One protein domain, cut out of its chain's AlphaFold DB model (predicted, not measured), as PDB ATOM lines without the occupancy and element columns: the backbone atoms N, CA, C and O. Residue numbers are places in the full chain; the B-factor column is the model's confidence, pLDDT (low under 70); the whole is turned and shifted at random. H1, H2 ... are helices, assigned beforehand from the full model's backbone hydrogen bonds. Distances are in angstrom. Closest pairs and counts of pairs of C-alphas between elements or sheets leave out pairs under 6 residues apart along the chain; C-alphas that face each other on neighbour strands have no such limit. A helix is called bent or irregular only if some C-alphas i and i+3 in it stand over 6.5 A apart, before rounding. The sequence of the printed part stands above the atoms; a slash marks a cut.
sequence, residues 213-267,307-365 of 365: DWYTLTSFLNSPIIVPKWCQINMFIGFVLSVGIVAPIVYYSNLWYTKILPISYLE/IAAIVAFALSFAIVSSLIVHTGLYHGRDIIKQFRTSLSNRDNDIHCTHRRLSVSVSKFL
ATOM      1  N   ASP A 213      28.765 -18.104  10.338       55.34
ATOM      2  CA  ASP A 213      29.345 -17.441   9.190       55.34
ATOM      3  C   ASP A 213      29.227 -18.327   7.946       55.34
ATOM      4  O   ASP A 213      29.745 -19.448   7.880       55.34
ATOM      5  N   TRP A 214      28.557 -17.787   6.930       56.69
ATOM      6  CA  TRP A 214      28.409 -18.427   5.632       56.69
ATOM      7  C   TRP A 214      29.767 -18.720   4.980       56.69
ATOM      8  O   TRP A 214      29.927 -19.759   4.340       56.69
ATOM      9  N   TYR A 215      30.778 -17.867   5.179       47.34
ATOM     10  CA  TYR A 215      32.122 -18.098   4.649       47.34
ATOM     11  C   TYR A 215      32.801 -19.306   5.315       47.34
ATOM     12  O   TYR A 215      33.300 -20.196   4.626       47.34
ATOM     13  N   THR A 216      32.729 -19.421   6.640       51.94
ATOM     14  CA  THR A 216      33.268 -20.577   7.376       51.94
ATOM     15  C   THR A 216      32.560 -21.886   6.996       51.94
ATOM     16  O   THR A 216      33.231 -22.883   6.719       51.94
ATOM     17  N   LEU A 217      31.229 -21.880   6.842       50.88
ATOM     18  CA  LEU A 217      30.452 -23.041   6.370       50.88
ATOM     19  C   LEU A 217      30.735 -23.416   4.905       50.88
ATOM     20  O   LEU A 217      30.679 -24.592   4.533       50.88
ATOM     21  N   THR A 218      31.036 -22.432   4.055       50.75
ATOM     22  CA  THR A 218      31.354 -22.657   2.636       50.75
ATOM     23  C   THR A 218      32.823 -22.995   2.392       50.75
ATOM     24  O   THR A 218      33.118 -23.600   1.363       50.75
ATOM     25  N   SER A 219      33.732 -22.695   3.324       49.25
ATOM     26  CA  SER A 219      35.186 -22.858   3.159       49.25
ATOM     27  C   SER A 219      35.619 -24.284   2.783       49.25
ATOM     28  O   SER A 219      36.518 -24.464   1.963       49.25
ATOM     29  N   PHE A 220      34.942 -25.307   3.313       53.12
ATOM     30  CA  PHE A 220      35.275 -26.710   3.051       53.12
ATOM     31  C   PHE A 220      34.646 -27.264   1.759       53.12
ATOM     32  O   PHE A 220      35.254 -28.080   1.070       53.12
ATOM     33  N   LEU A 221      33.435 -26.819   1.399       57.78
ATOM     34  CA  LEU A 221      32.685 -27.331   0.238       57.78
ATOM     35  C   LEU A 221      32.683 -26.381  -0.972       57.78
ATOM     36  O   LEU A 221      32.100 -26.717  -2.004       57.78
ATOM     37  N   ASN A 222      33.316 -25.208  -0.866       53.75
ATOM     38  CA  ASN A 222      33.215 -24.026  -1.738       53.75
ATOM     39  C   ASN A 222      31.790 -23.460  -1.906       53.75
ATOM     40  O   ASN A 222      31.612 -22.248  -1.958       53.75
ATOM     41  N   SER A 223      30.756 -24.302  -1.993       58.66
ATOM     42  CA  SER A 223      29.356 -23.888  -1.929       58.66
ATOM     43  C   SER A 223      28.457 -25.055  -1.475       58.66
ATOM     44  O   SER A 223      28.208 -25.996  -2.237       58.66
ATOM     45  N   PRO A 224      27.936 -25.010  -0.237       56.19
ATOM     46  CA  PRO A 224      27.106 -26.061   0.337       56.19
ATOM     47  C   PRO A 224      25.700 -26.092  -0.275       56.19
ATOM     48  O   PRO A 224      24.993 -27.075  -0.113       56.19
ATOM     49  N   ILE A 225      25.278 -25.070  -1.027       64.38
ATOM     50  CA  ILE A 225      23.953 -25.056  -1.676       64.38
ATOM     51  C   ILE A 225      23.849 -26.141  -2.759       64.38
ATOM     52  O   ILE A 225      22.772 -26.679  -3.006       64.38
ATOM     53  N   ILE A 226      24.966 -26.471  -3.409       65.06
ATOM     54  CA  ILE A 226      24.990 -27.399  -4.547       65.06
ATOM     55  C   ILE A 226      25.097 -28.848  -4.075       65.06
ATOM     56  O   ILE A 226      24.605 -29.761  -4.737       65.06
ATOM     57  N   VAL A 227      25.753 -29.070  -2.935       73.06
ATOM     58  CA  VAL A 227      25.952 -30.410  -2.390       73.06
ATOM     59  C   VAL A 227      24.649 -30.857  -1.744       73.06
ATOM     60  O   VAL A 227      24.180 -30.201  -0.817       73.06
ATOM     61  N   PRO A 228      24.049 -31.971  -2.173       80.31
ATOM     62  CA  PRO A 228      22.774 -32.360  -1.611       80.31
ATOM     63  C   PRO A 228      22.866 -32.745  -0.130       80.31
ATOM     64  O   PRO A 228      23.892 -33.247   0.335       80.31
ATOM     65  N   LYS A 229      21.765 -32.561   0.611       75.62
ATOM     66  CA  LYS A 229      21.731 -32.712   2.079       75.62
ATOM     67  C   LYS A 229      22.254 -34.066   2.569       75.62
ATOM     68  O   LYS A 229      22.977 -34.118   3.556       75.62
ATOM     69  N   TRP A 230      21.936 -35.159   1.872       82.25
ATOM     70  CA  TRP A 230      22.402 -36.497   2.258       82.25
ATOM     71  C   TRP A 230      23.926 -36.639   2.155       82.25
ATOM     72  O   TRP A 230      24.540 -37.252   3.024       82.25
ATOM     73  N   CYS A 231      24.553 -36.034   1.139       82.56
ATOM     74  CA  CYS A 231      26.008 -36.021   1.000       82.56
ATOM     75  C   CYS A 231      26.653 -35.253   2.155       82.56
ATOM     76  O   CYS A 231      27.620 -35.733   2.736       82.56
ATOM     77  N   GLN A 232      26.085 -34.104   2.527       78.12
ATOM     78  CA  GLN A 232      26.585 -33.307   3.650       78.12
ATOM     79  C   GLN A 232      26.498 -34.072   4.975       78.12
ATOM     80  O   GLN A 232      27.470 -34.116   5.725       78.12
ATOM     81  N   ILE A 233      25.364 -34.731   5.235       82.94
ATOM     82  CA  ILE A 233      25.176 -35.557   6.433       82.94
ATOM     83  C   ILE A 233      26.190 -36.710   6.458       82.94
ATOM     84  O   ILE A 233      26.823 -36.933   7.484       82.94
ATOM     85  N   ASN A 234      26.416 -37.396   5.334       86.50
ATOM     86  CA  ASN A 234      27.419 -38.466   5.251       86.50
ATOM     87  C   ASN A 234      28.845 -37.963   5.517       86.50
ATOM     88  O   ASN A 234      29.602 -38.619   6.231       86.50
ATOM     89  N   MET A 235      29.213 -36.799   4.977       83.06
ATOM     90  CA  MET A 235      30.517 -36.185   5.241       83.06
ATOM     91  C   MET A 235      30.677 -35.818   6.719       83.06
ATOM     92  O   MET A 235      31.725 -36.083   7.304       83.06
ATOM     93  N   PHE A 236      29.626 -35.275   7.340       81.75
ATOM     94  CA  PHE A 236      29.617 -34.953   8.765       81.75
ATOM     95  C   PHE A 236      29.738 -36.206   9.641       81.75
ATOM     96  O   PHE A 236      30.548 -36.234  10.562       81.75
ATOM     97  N   ILE A 237      29.006 -37.277   9.319       86.88
ATOM     98  CA  ILE A 237      29.143 -38.572  10.001       86.88
ATOM     99  C   ILE A 237      30.583 -39.085   9.876       86.88
ATOM    100  O   ILE A 237      31.173 -39.493  10.872       86.88
ATOM    101  N   GLY A 238      31.177 -39.019   8.680       85.81
ATOM    102  CA  GLY A 238      32.573 -39.402   8.458       85.81
ATOM    103  C   GLY A 238      33.555 -38.596   9.315       85.81
ATOM    104  O   GLY A 238      34.469 -39.171   9.908       85.81
ATOM    105  N   PHE A 239      33.339 -37.287   9.444       82.44
ATOM    106  CA  PHE A 239      34.116 -36.418  10.329       82.44
ATOM    107  C   PHE A 239      33.966 -36.809  11.809       82.44
ATOM    108  O   PHE A 239      34.970 -36.994  12.494       82.44
ATOM    109  N   VAL A 240      32.738 -37.013  12.296       85.19
ATOM    110  CA  VAL A 240      32.477 -37.413  13.691       85.19
ATOM    111  C   VAL A 240      33.093 -38.777  14.005       85.19
ATOM    112  O   VAL A 240      33.736 -38.937  15.040       85.19
ATOM    113  N   LEU A 241      32.960 -39.757  13.108       87.75
ATOM    114  CA  LEU A 241      33.559 -41.080  13.290       87.75
ATOM    115  C   LEU A 241      35.089 -41.007  13.321       87.75
ATOM    116  O   LEU A 241      35.720 -41.624  14.173       87.75
ATOM    117  N   SER A 242      35.702 -40.252  12.411       84.81
ATOM    118  CA  SER A 242      37.161 -40.207  12.291       84.81
ATOM    119  C   SER A 242      37.827 -39.314  13.339       84.81
ATOM    120  O   SER A 242      38.669 -39.778  14.103       84.81
ATOM    121  N   VAL A 243      37.448 -38.042  13.407       79.62
ATOM    122  CA  VAL A 243      38.066 -37.057  14.303       79.62
ATOM    123  C   VAL A 243      37.450 -37.117  15.698       79.62
ATOM    124  O   VAL A 243      38.162 -36.950  16.681       79.62
ATOM    125  N   GLY A 244      36.147 -37.384  15.805       81.31
ATOM    126  CA  GLY A 244      35.446 -37.426  17.092       81.31
ATOM    127  C   GLY A 244      35.587 -38.745  17.856       81.31
ATOM    128  O   GLY A 244      35.546 -38.730  19.082       81.31
ATOM    129  N   ILE A 245      35.762 -39.881  17.168       87.25
ATOM    130  CA  ILE A 245      35.819 -41.211  17.804       87.25
ATOM    131  C   ILE A 245      37.174 -41.884  17.576       87.25
ATOM    132  O   ILE A 245      37.863 -42.208  18.544       87.25
ATOM    133  N   VAL A 246      37.592 -42.080  16.322       87.62
ATOM    134  CA  VAL A 246      38.840 -42.799  16.017       87.62
ATOM    135  C   VAL A 246      40.058 -42.052  16.561       87.62
ATOM    136  O   VAL A 246      40.878 -42.670  17.236       87.62
ATOM    137  N   ALA A 247      40.182 -40.739  16.337       85.38
ATOM    138  CA  ALA A 247      41.360 -39.995  16.786       85.38
ATOM    139  C   ALA A 247      41.543 -40.023  18.324       85.38
ATOM    140  O   ALA A 247      42.651 -40.345  18.761       85.38
ATOM    141  N   PRO A 248      40.505 -39.810  19.163       85.50
ATOM    142  CA  PRO A 248      40.619 -39.990  20.609       85.50
ATOM    143  C   PRO A 248      40.923 -41.429  21.028       85.50
ATOM    144  O   PRO A 248      41.761 -41.626  21.902       85.50
ATOM    145  N   ILE A 249      40.295 -42.442  20.413       87.75
ATOM    146  CA  ILE A 249      40.587 -43.850  20.737       87.75
ATOM    147  C   ILE A 249      42.069 -44.141  20.505       87.75
ATOM    148  O   ILE A 249      42.745 -44.634  21.404       87.75
ATOM    149  N   VAL A 250      42.596 -43.783  19.333       86.31
ATOM    150  CA  VAL A 250      44.000 -44.034  18.989       86.31
ATOM    151  C   VAL A 250      44.945 -43.271  19.928       86.31
ATOM    152  O   VAL A 250      45.950 -43.834  20.369       86.31
ATOM    153  N   TYR A 251      44.586 -42.038  20.297       84.44
ATOM    154  CA  TYR A 251      45.329 -41.225  21.261       84.44
ATOM    155  C   TYR A 251      45.399 -41.873  22.652       84.44
ATOM    156  O   TYR A 251      46.479 -42.046  23.220       84.44
ATOM    157  N   TYR A 252      44.252 -42.277  23.204       85.62
ATOM    158  CA  TYR A 252      44.180 -42.857  24.547       85.62
ATOM    159  C   TYR A 252      44.724 -44.288  24.611       85.62
ATOM    160  O   TYR A 252      45.269 -44.676  25.645       85.62
ATOM    161  N   SER A 253      44.662 -45.043  23.511       86.12
ATOM    162  CA  SER A 253      45.331 -46.343  23.364       86.12
ATOM    163  C   SER A 253      46.856 -46.235  23.220       86.12
ATOM    164  O   SER A 253      47.523 -47.265  23.146       86.12
ATOM    165  N   ASN A 254      47.416 -45.017  23.195       83.94
ATOM    166  CA  ASN A 254      48.842 -44.739  23.013       83.94
ATOM    167  C   ASN A 254      49.444 -45.457  21.792       83.94
ATOM    168  O   ASN A 254      50.590 -45.921  21.815       83.94
ATOM    169  N   LEU A 255      48.664 -45.565  20.716       79.25
ATOM    170  CA  LEU A 255      49.167 -46.125  19.472       79.25
ATOM    171  C   LEU A 255      50.239 -45.170  18.925       79.25
ATOM    172  O   LEU A 255      50.033 -43.955  18.892       79.25
ATOM    173  N   TRP A 256      51.386 -45.713  18.518       77.81
ATOM    174  CA  TRP A 256      52.500 -44.946  17.938       77.81
ATOM    175  C   TRP A 256      53.068 -43.833  18.837       77.81
ATOM    176  O   TRP A 256      53.530 -42.817  18.330       77.81
ATOM    177  N   TYR A 257      53.043 -44.019  20.163       78.50
ATOM    178  CA  TYR A 257      53.604 -43.065  21.139       78.50
ATOM    179  C   TYR A 257      52.970 -41.661  21.080       78.50
ATOM    180  O   TYR A 257      53.575 -40.663  21.467       78.50
ATOM    181  N   THR A 258      51.723 -41.575  20.613       75.75
ATOM    182  CA  THR A 258      51.034 -40.303  20.348       75.75
ATOM    183  C   THR A 258      50.543 -39.582  21.600       75.75
ATOM    184  O   THR A 258      50.270 -38.388  21.528       75.75
ATOM    185  N   LYS A 259      50.478 -40.249  22.761       77.81
ATOM    186  CA  LYS A 259      49.971 -39.657  24.013       77.81
ATOM    187  C   LYS A 259      50.833 -38.501  24.541       77.81
ATOM    188  O   LYS A 259      50.356 -37.681  25.315       77.81
ATOM    189  N   ILE A 260      52.096 -38.446  24.126       79.88
ATOM    190  CA  ILE A 260      53.044 -37.380  24.481       79.88
ATOM    191  C   ILE A 260      52.755 -36.102  23.664       79.88
ATOM    192  O   ILE A 260      53.115 -35.003  24.073       79.88
ATOM    193  N   LEU A 261      52.076 -36.235  22.520       81.81
ATOM    194  CA  LEU A 261      51.804 -35.148  21.582       81.81
ATOM    195  C   LEU A 261      50.445 -34.483  21.870       81.81
ATOM    196  O   LEU A 261      49.550 -35.116  22.439       81.81
ATOM    197  N   PRO A 262      50.231 -33.221  21.460       80.88
ATOM    198  CA  PRO A 262      48.893 -32.640  21.438       80.88
ATOM    199  C   PRO A 262      47.989 -33.372  20.431       80.88
ATOM    200  O   PRO A 262      48.436 -33.809  19.369       80.88
ATOM    201  N   ILE A 263      46.693 -33.479  20.754       72.62
ATOM    202  CA  ILE A 263      45.710 -34.227  19.944       72.62
ATOM    203  C   ILE A 263      45.608 -33.667  18.517       72.62
ATOM    204  O   ILE A 263      45.523 -34.429  17.554       72.62
ATOM    205  N   SER A 264      45.642 -32.343  18.369       79.31
ATOM    206  CA  SER A 264      45.608 -31.685  17.065       79.31
ATOM    207  C   SER A 264      46.571 -30.513  17.042       79.31
ATOM    208  O   SER A 264      46.424 -29.551  17.794       79.31
ATOM    209  N   TYR A 265      47.572 -30.630  16.179       76.88
ATOM    210  CA  TYR A 265      48.545 -29.588  15.886       76.88
ATOM    211  C   TYR A 265      49.161 -29.859  14.508       76.88
ATOM    212  O   TYR A 265      49.315 -31.022  14.125       76.88
ATOM    213  N   LEU A 266      49.471 -28.807  13.750       70.44
ATOM    214  CA  LEU A 266      49.899 -28.916  12.345       70.44
ATOM    215  C   LEU A 266      51.419 -29.038  12.161       70.44
ATOM    216  O   LEU A 266      51.875 -29.280  11.046       70.44
ATOM    217  N   GLU A 267      52.197 -28.877  13.228       82.50
ATOM    218  CA  GLU A 267      53.658 -28.967  13.171       82.50
ATOM    219  C   GLU A 267      54.172 -30.365  13.535       82.50
ATOM    220  O   GLU A 267      53.450 -31.211  14.072       82.50
ATOM    221  N   ILE A 307      48.042 -36.849  16.224       84.75
ATOM    222  CA  ILE A 307      47.104 -37.921  15.881       84.75
ATOM    223  C   ILE A 307      46.020 -37.449  14.902       84.75
ATOM    224  O   ILE A 307      45.684 -38.179  13.969       84.75
ATOM    225  N   ALA A 308      45.525 -36.216  15.048       81.88
ATOM    226  CA  ALA A 308      44.561 -35.645  14.112       81.88
ATOM    227  C   ALA A 308      45.141 -35.527  12.693       81.88
ATOM    228  O   ALA A 308      44.459 -35.871  11.728       81.88
ATOM    229  N   ALA A 309      46.409 -35.117  12.557       84.19
ATOM    230  CA  ALA A 309      47.082 -35.057  11.262       84.19
ATOM    231  C   ALA A 309      47.271 -36.457  10.656       84.19
ATOM    232  O   ALA A 309      46.962 -36.658   9.484       84.19
ATOM    233  N   ILE A 310      47.708 -37.444  11.449       86.62
ATOM    234  CA  ILE A 310      47.870 -38.838  10.994       86.62
ATOM    235  C   ILE A 310      46.540 -39.403  10.483       86.62
ATOM    236  O   ILE A 310      46.485 -39.960   9.386       86.62
ATOM    237  N   VAL A 311      45.456 -39.231  11.247       86.12
ATOM    238  CA  VAL A 311      44.114 -39.690  10.860       86.12
ATOM    239  C   VAL A 311      43.632 -38.968   9.599       86.12
ATOM    240  O   VAL A 311      43.115 -39.618   8.693       86.12
ATOM    241  N   ALA A 312      43.855 -37.657   9.484       83.75
ATOM    242  CA  ALA A 312      43.500 -36.894   8.288       83.75
ATOM    243  C   ALA A 312      44.271 -37.358   7.038       83.75
ATOM    244  O   ALA A 312      43.675 -37.527   5.969       83.75
ATOM    245  N   PHE A 313      45.575 -37.630   7.158       87.19
ATOM    246  CA  PHE A 313      46.372 -38.191   6.064       87.19
ATOM    247  C   PHE A 313      45.889 -39.590   5.674       87.19
ATOM    248  O   PHE A 313      45.678 -39.854   4.490       87.19
ATOM    249  N   ALA A 314      45.648 -40.470   6.651       88.38
ATOM    250  CA  ALA A 314      45.134 -41.815   6.401       88.38
ATOM    251  C   ALA A 314      43.779 -41.781   5.673       88.38
ATOM    252  O   ALA A 314      43.585 -42.492   4.684       88.38
ATOM    253  N   LEU A 315      42.867 -40.902   6.101       86.88
ATOM    254  CA  LEU A 315      41.593 -40.678   5.421       86.88
ATOM    255  C   LEU A 315      41.777 -40.142   4.002       86.88
ATOM    256  O   LEU A 315      41.075 -40.590   3.104       86.88
ATOM    257  N   SER A 316      42.725 -39.236   3.772       87.62
ATOM    258  CA  SER A 316      42.996 -38.695   2.434       87.62
ATOM    259  C   SER A 316      43.396 -39.802   1.450       87.62
ATOM    260  O   SER A 316      42.902 -39.830   0.323       87.62
ATOM    261  N   PHE A 317      44.217 -40.768   1.881       89.69
ATOM    262  CA  PHE A 317      44.532 -41.950   1.069       89.69
ATOM    263  C   PHE A 317      43.317 -42.864   0.883       89.69
ATOM    264  O   PHE A 317      43.041 -43.309  -0.234       89.69
ATOM    265  N   ALA A 318      42.556 -43.103   1.953       89.88
ATOM    266  CA  ALA A 318      41.363 -43.940   1.900       89.88
ATOM    267  C   ALA A 318      40.281 -43.366   0.972       89.88
ATOM    268  O   ALA A 318      39.619 -44.128   0.273       89.88
ATOM    269  N   ILE A 319      40.124 -42.038   0.915       88.62
ATOM    270  CA  ILE A 319      39.160 -41.353   0.045       88.62
ATOM    271  C   ILE A 319      39.461 -41.637  -1.427       88.62
ATOM    272  O   ILE A 319      38.534 -41.924  -2.179       88.62
ATOM    273  N   VAL A 320      40.730 -41.617  -1.849       90.38
ATOM    274  CA  VAL A 320      41.099 -41.900  -3.248       90.38
ATOM    275  C   VAL A 320      40.726 -43.333  -3.628       90.38
ATOM    276  O   VAL A 320      40.078 -43.558  -4.651       90.38
ATOM    277  N   SER A 321      41.079 -44.310  -2.789       92.12
ATOM    278  CA  SER A 321      40.725 -45.714  -3.026       92.12
ATOM    279  C   SER A 321      39.214 -45.940  -2.971       92.12
ATOM    280  O   SER A 321      38.657 -46.610  -3.839       92.12
ATOM    281  N   SER A 322      38.538 -45.347  -1.983       91.12
ATOM    282  CA  SER A 322      37.088 -45.426  -1.812       91.12
ATOM    283  C   SER A 322      36.355 -44.843  -3.013       91.12
ATOM    284  O   SER A 322      35.436 -45.480  -3.513       91.12
ATOM    285  N   LEU A 323      36.798 -43.696  -3.536       91.69
ATOM    286  CA  LEU A 323      36.223 -43.076  -4.726       91.69
ATOM    287  C   LEU A 323      36.294 -44.024  -5.926       91.69
ATOM    288  O   LEU A 323      35.276 -44.274  -6.561       91.69
ATOM    289  N   ILE A 324      37.463 -44.609  -6.200       92.62
ATOM    290  CA  ILE A 324      37.640 -45.538  -7.328       92.62
ATOM    291  C   ILE A 324      36.730 -46.764  -7.173       92.62
ATOM    292  O   ILE A 324      36.032 -47.141  -8.117       92.62
ATOM    293  N   VAL A 325      36.705 -47.372  -5.983       95.06
ATOM    294  CA  VAL A 325      35.891 -48.566  -5.702       95.06
ATOM    295  C   VAL A 325      34.398 -48.243  -5.773       95.06
ATOM    296  O   VAL A 325      33.643 -48.957  -6.431       95.06
ATOM    297  N   HIS A 326      33.963 -47.152  -5.145       92.50
ATOM    298  CA  HIS A 326      32.567 -46.722  -5.126       92.50
ATOM    299  C   HIS A 326      32.073 -46.375  -6.532       92.50
ATOM    300  O   HIS A 326      31.038 -46.885  -6.962       92.50
ATOM    301  N   THR A 327      32.839 -45.584  -7.290       92.06
ATOM    302  CA  THR A 327      32.519 -45.260  -8.685       92.06
ATOM    303  C   THR A 327      32.473 -46.519  -9.551       92.06
ATOM    304  O   THR A 327      31.549 -46.667 -10.351       92.06
ATOM    305  N   GLY A 328      33.408 -47.456  -9.373       93.25
ATOM    306  CA  GLY A 328      33.429 -48.717 -10.115       93.25
ATOM    307  C   GLY A 328      32.216 -49.609  -9.836       93.25
ATOM    308  O   GLY A 328      31.602 -50.120 -10.773       93.25
ATOM    309  N   LEU A 329      31.837 -49.769  -8.565       94.50
ATOM    310  CA  LEU A 329      30.741 -50.652  -8.158       94.50
ATOM    311  C   LEU A 329      29.356 -50.069  -8.461       94.50
ATOM    312  O   LEU A 329      28.513 -50.774  -9.015       94.50
ATOM    313  N   TYR A 330      29.119 -48.801  -8.115       92.12
ATOM    314  CA  TYR A 330      27.793 -48.185  -8.234       92.12
ATOM    315  C   TYR A 330      27.533 -47.604  -9.621       92.12
ATOM    316  O   TYR A 330      26.435 -47.752 -10.149       92.12
ATOM    317  N   HIS A 331      28.540 -46.978 -10.233       91.12
ATOM    318  CA  HIS A 331      28.377 -46.253 -11.495       91.12
ATOM    319  C   HIS A 331      29.094 -46.909 -12.676       91.12
ATOM    320  O   HIS A 331      28.911 -46.479 -13.812       91.12
ATOM    321  N   GLY A 332      29.871 -47.979 -12.468       90.69
ATOM    322  CA  GLY A 332      30.668 -48.598 -13.532       90.69
ATOM    323  C   GLY A 332      29.834 -49.074 -14.724       90.69
ATOM    324  O   GLY A 332      30.231 -48.880 -15.873       90.69
ATOM    325  N   ARG A 333      28.643 -49.637 -14.479       90.94
ATOM    326  CA  ARG A 333      27.736 -50.081 -15.555       90.94
ATOM    327  C   ARG A 333      27.205 -48.907 -16.376       90.94
ATOM    328  O   ARG A 333      27.211 -48.981 -17.606       90.94
ATOM    329  N   ASP A 334      26.805 -47.827 -15.711       87.50
ATOM    330  CA  ASP A 334      26.297 -46.618 -16.364       87.50
ATOM    331  C   ASP A 334      27.399 -45.914 -17.155       87.50
ATOM    332  O   ASP A 334      27.187 -45.544 -18.308       87.50
ATOM    333  N   ILE A 335      28.607 -45.833 -16.588       87.44
ATOM    334  CA  ILE A 335      29.790 -45.276 -17.250       87.44
ATOM    335  C   ILE A 335      30.107 -46.065 -18.521       87.44
ATOM    336  O   ILE A 335      30.269 -45.468 -19.582       87.44
ATOM    337  N   ILE A 336      30.147 -47.401 -18.463       87.38
ATOM    338  CA  ILE A 336      30.421 -48.236 -19.645       87.38
ATOM    339  C   ILE A 336      29.322 -48.066 -20.697       87.38
ATOM    340  O   ILE A 336      29.619 -47.958 -21.891       87.38
ATOM    341  N   LYS A 337      28.053 -48.023 -20.278       87.62
ATOM    342  CA  LYS A 337      26.920 -47.811 -21.182       87.62
ATOM    343  C   LYS A 337      27.032 -46.456 -21.876       87.62
ATOM    344  O   LYS A 337      26.995 -46.404 -23.102       87.62
ATOM    345  N   GLN A 338      27.249 -45.383 -21.120       82.00
ATOM    346  CA  GLN A 338      27.388 -44.035 -21.655       82.00
ATOM    347  C   GLN A 338      28.637 -43.895 -22.527       82.00
ATOM    348  O   GLN A 338      28.572 -43.247 -23.567       82.00
ATOM    349  N   PHE A 339      29.742 -44.555 -22.179       83.44
ATOM    350  CA  PHE A 339      30.949 -44.615 -23.001       83.44
ATOM    351  C   PHE A 339      30.684 -45.282 -24.359       83.44
ATOM    352  O   PHE A 339      31.044 -44.729 -25.399       83.44
ATOM    353  N   ARG A 340      29.981 -46.424 -24.384       84.50
ATOM    354  CA  ARG A 340      29.601 -47.115 -25.630       84.50
ATOM    355  C   ARG A 340      28.599 -46.314 -26.463       84.50
ATOM    356  O   ARG A 340      28.794 -46.162 -27.667       84.50
ATOM    357  N   THR A 341      27.552 -45.771 -25.839       79.69
ATOM    358  CA  THR A 341      26.552 -44.927 -26.513       79.69
ATOM    359  C   THR A 341      27.190 -43.677 -27.092       79.69
ATOM    360  O   THR A 341      26.889 -43.299 -28.216       79.69
ATOM    361  N   SER A 342      28.117 -43.073 -26.355       72.81
ATOM    362  CA  SER A 342      28.949 -41.977 -26.818       72.81
ATOM    363  C   SER A 342      29.706 -42.408 -28.082       72.81
ATOM    364  O   SER A 342      29.504 -41.831 -29.146       72.81
ATOM    365  N   LEU A 343      30.508 -43.470 -28.063       74.81
ATOM    366  CA  LEU A 343      31.230 -43.919 -29.265       74.81
ATOM    367  C   LEU A 343      30.332 -44.163 -30.496       74.81
ATOM    368  O   LEU A 343      30.748 -43.822 -31.600       74.81
ATOM    369  N   SER A 344      29.112 -44.670 -30.302       74.62
ATOM    370  CA  SER A 344      28.158 -44.956 -31.384       74.62
ATOM    371  C   SER A 344      27.402 -43.714 -31.901       74.62
ATOM    372  O   SER A 344      27.361 -43.459 -33.101       74.62
ATOM    373  N   ASN A 345      26.854 -42.874 -31.013       66.81
ATOM    374  CA  ASN A 345      26.062 -41.686 -31.369       66.81
ATOM    375  C   ASN A 345      26.948 -40.448 -31.575       66.81
ATOM    376  O   ASN A 345      26.852 -39.461 -30.843       66.81
ATOM    377  N   ARG A 346      27.838 -40.485 -32.568       57.91
ATOM    378  CA  ARG A 346      28.705 -39.339 -32.900       57.91
ATOM    379  C   ARG A 346      27.929 -38.152 -33.499       57.91
ATOM    380  O   ARG A 346      28.396 -37.021 -33.397       57.91
ATOM    381  N   ASP A 347      26.738 -38.405 -34.052       53.12
ATOM    382  CA  ASP A 347      26.021 -37.462 -34.923       53.12
ATOM    383  C   ASP A 347      24.731 -36.842 -34.360       53.12
ATOM    384  O   ASP A 347      24.275 -35.853 -34.927       53.12
ATOM    385  N   ASN A 348      24.169 -37.351 -33.257       53.91
ATOM    386  CA  ASN A 348      22.855 -36.923 -32.729       53.91
ATOM    387  C   ASN A 348      22.931 -36.134 -31.407       53.91
ATOM    388  O   ASN A 348      21.951 -36.050 -30.670       53.91
ATOM    389  N   ASP A 349      24.095 -35.578 -31.075       60.09
ATOM    390  CA  ASP A 349      24.244 -34.700 -29.909       60.09
ATOM    391  C   ASP A 349      23.502 -33.374 -30.150       60.09
ATOM    392  O   ASP A 349      23.627 -32.780 -31.219       60.09
ATOM    393  N   ILE A 350      22.764 -32.885 -29.154       58.09
ATOM    394  CA  ILE A 350      21.997 -31.630 -29.180       58.09
ATOM    395  C   ILE A 350      22.883 -30.445 -29.593       58.09
ATOM    396  O   ILE A 350      22.444 -29.572 -30.338       58.09
ATOM    397  N   HIS A 351      24.154 -30.436 -29.182       54.75
ATOM    398  CA  HIS A 351      25.104 -29.392 -29.566       54.75
ATOM    399  C   HIS A 351      25.592 -29.530 -31.017       54.75
ATOM    400  O   HIS A 351      25.778 -28.523 -31.700       54.75
ATOM    401  N   CYS A 352      25.756 -30.758 -31.522       53.41
ATOM    402  CA  CYS A 352      26.021 -31.008 -32.942       53.41
ATOM    403  C   CYS A 352      24.798 -30.661 -33.801       53.41
ATOM    404  O   CYS A 352      24.954 -30.107 -34.886       53.41
ATOM    405  N   THR A 353      23.592 -30.923 -33.298       52.28
ATOM    406  CA  THR A 353      22.316 -30.579 -33.930       52.28
ATOM    407  C   THR A 353      22.114 -29.068 -33.978       52.28
ATOM    408  O   THR A 353      21.876 -28.544 -35.058       52.28
ATOM    409  N   HIS A 354      22.321 -28.338 -32.875       53.47
ATOM    410  CA  HIS A 354      22.306 -26.870 -32.883       53.47
ATOM    411  C   HIS A 354      23.343 -26.294 -33.851       53.47
ATOM    412  O   HIS A 354      23.022 -25.381 -34.607       53.47
ATOM    413  N   ARG A 355      24.553 -26.870 -33.901       51.53
ATOM    414  CA  ARG A 355      25.602 -26.459 -34.847       51.53
ATOM    415  C   ARG A 355      25.240 -26.759 -36.308       51.53
ATOM    416  O   ARG A 355      25.582 -25.986 -37.195       51.53
ATOM    417  N   ARG A 356      24.553 -27.871 -36.590       49.16
ATOM    418  CA  ARG A 356      24.082 -28.230 -37.944       49.16
ATOM    419  C   ARG A 356      22.891 -27.387 -38.388       49.16
ATOM    420  O   ARG A 356      22.840 -26.992 -39.551       49.16
ATOM    421  N   LEU A 357      21.967 -27.106 -37.473       47.09
ATOM    422  CA  LEU A 357      20.824 -26.228 -37.709       47.09
ATOM    423  C   LEU A 357      21.300 -24.801 -37.984       47.09
ATOM    424  O   LEU A 357      20.887 -24.223 -38.982       47.09
ATOM    425  N   SER A 358      22.252 -24.276 -37.204       46.31
ATOM    426  CA  SER A 358      22.827 -22.950 -37.466       46.31
ATOM    427  C   SER A 358      23.541 -22.873 -38.822       46.31
ATOM    428  O   SER A 358      23.423 -21.876 -39.524       46.31
ATOM    429  N   VAL A 359      24.244 -23.937 -39.231       47.38
ATOM    430  CA  VAL A 359      24.911 -23.993 -40.546       47.38
ATOM    431  C   VAL A 359      23.902 -24.128 -41.695       47.38
ATOM    432  O   VAL A 359      24.095 -23.505 -42.736       47.38
ATOM    433  N   SER A 360      22.821 -24.899 -41.526       38.47
ATOM    434  CA  SER A 360      21.780 -25.045 -42.560       38.47
ATOM    435  C   SER A 360      20.975 -23.766 -42.760       38.47
ATOM    436  O   SER A 360      20.726 -23.400 -43.902       38.47
ATOM    437  N   VAL A 361      20.627 -23.052 -41.686       42.38
ATOM    438  CA  VAL A 361      19.929 -21.757 -41.781       42.38
ATOM    439  C   VAL A 361      20.796 -20.718 -42.506       42.38
ATOM    440  O   VAL A 361      20.280 -19.983 -43.337       42.38
ATOM    441  N   SER A 362      22.122 -20.734 -42.308       36.31
ATOM    442  CA  SER A 362      23.052 -19.835 -43.020       36.31
ATOM    443  C   SER A 362      23.223 -20.120 -44.519       36.31
ATOM    444  O   SER A 362      23.806 -19.308 -45.220       36.31
ATOM    445  N   LYS A 363      22.775 -21.284 -45.016       36.50
ATOM    446  CA  LYS A 363      22.803 -21.619 -46.454       36.50
ATOM    447  C   LYS A 363      21.507 -21.254 -47.181       36.50
ATOM    448  O   LYS A 363      21.455 -21.378 -48.401       36.50
ATOM    449  N   PHE A 364      20.464 -20.893 -46.435       36.50
ATOM    450  CA  PHE A 364      19.143 -20.539 -46.959       36.50
ATOM    451  C   PHE A 364      18.838 -19.032 -46.874       36.50
ATOM    452  O   PHE A 364      17.813 -18.605 -47.402       36.50
ATOM    453  N   LEU A 365      19.726 -18.250 -46.254       33.56
ATOM    454  CA  LEU A 365      19.824 -16.790 -46.351       33.56
ATOM    455  C   LEU A 365      21.051 -16.452 -47.198       33.56
ATOM    456  O   LEU A 365      20.968 -15.474 -47.972       33.56
TER     457      LEU A 365
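Overview. This is residues 213 to 267 and 307 to 365 of the 365 residues of a protein of Didymodactylos carnosus (UniProt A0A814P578). Two long helical stretches, H2 and the first arm of the bent helix H4, H4a, meet near their ends as an open V, with the short helix H3 at the corner. From the other end of H4a the second arm, H4b, and then H5 carry the length onward as a thin tail, while short H1 lies off the first end of H2, touching no helix. The printed part has 114 residues with five named helices, H1 to H5 in chain order, and no named strand; the class is all helix. It is extended, with a radius of gyration of the C-alphas of 24.0 A and spans of 80 by 36 by 27 A.

Along the chain. Find C-alpha 214 at (28.409, -18.427, 5.632), where H1, residues 214 to 219, begins. H2 runs from C-alpha 229 at (21.731, -32.712, 2.079) to residue 252, 33.3 A; it is neither bent nor irregular, but only just: C-alphas 244 and 247 are 6.5 A apart. H3, residues 255 to 260, is irregular, with C-alphas 256 and 259 8.4 A apart. H4, residues 307 to 344, was assigned as one helix by its hydrogen bonds but is bent, with C-alphas 330 and 333 7.6 A apart; its arms are H4a, residues 307 to 330, 32.6 A, and H4b, residues 333 to 344, 16.6 A. H5, residues 350 to 361, 16.1 A, ends at C-alpha 361 at (19.929, -21.757, -41.781).

Arrangement. Look first at H2 and H4a, which touch, opposite ways at a steep tilt of 40 degrees; the closest C-alphas are those of Ala 247 and Ala 308, 6.0 A apart. H2 touches H4a with residues 242 to 251 alone, and H4a touches H2 with residues 307 to 311 alone. H2 and H3 only just touch, with 3 pairs of C-alphas within 8 A, and only at the corner; the closest are those of Tyr 251 and Lys 259, 5.6 A apart. H3 and H4a are close but not clearly touching, with the C-alphas of Thr 258 and Ile 307 6.4 A apart. H4a has a kink of 30 degrees near residue 321. H4b is near H4a, at a steep tilt of 56 degrees. H5 and H4b are apart, as are H1 and H2. Every O i to N i+4 pair is within hydrogen-bond range in H1, H4b and H5; H2 has 18 of 20, H4a 19 of 20, and H3 0 of 2, with 1 of its 3 O i to N i+3 pairs within range.

Size, cuts and confidence. The C-alphas farthest apart are those of Ile 260 and Leu 365, the chain's last residue, at 80.9 A. Residues 268 to 306 are not printed, and C-alphas 267 and 307 are 11.4 A apart across this cut. Of the links that are printed whole, H2 to H3 and H4 to H5 are tight and H1 to H2 is short. The model's confidence is low, with pLDDT under 70, at residues 213 to 226 and 345 to 365; the mean of the printed part is 74.3.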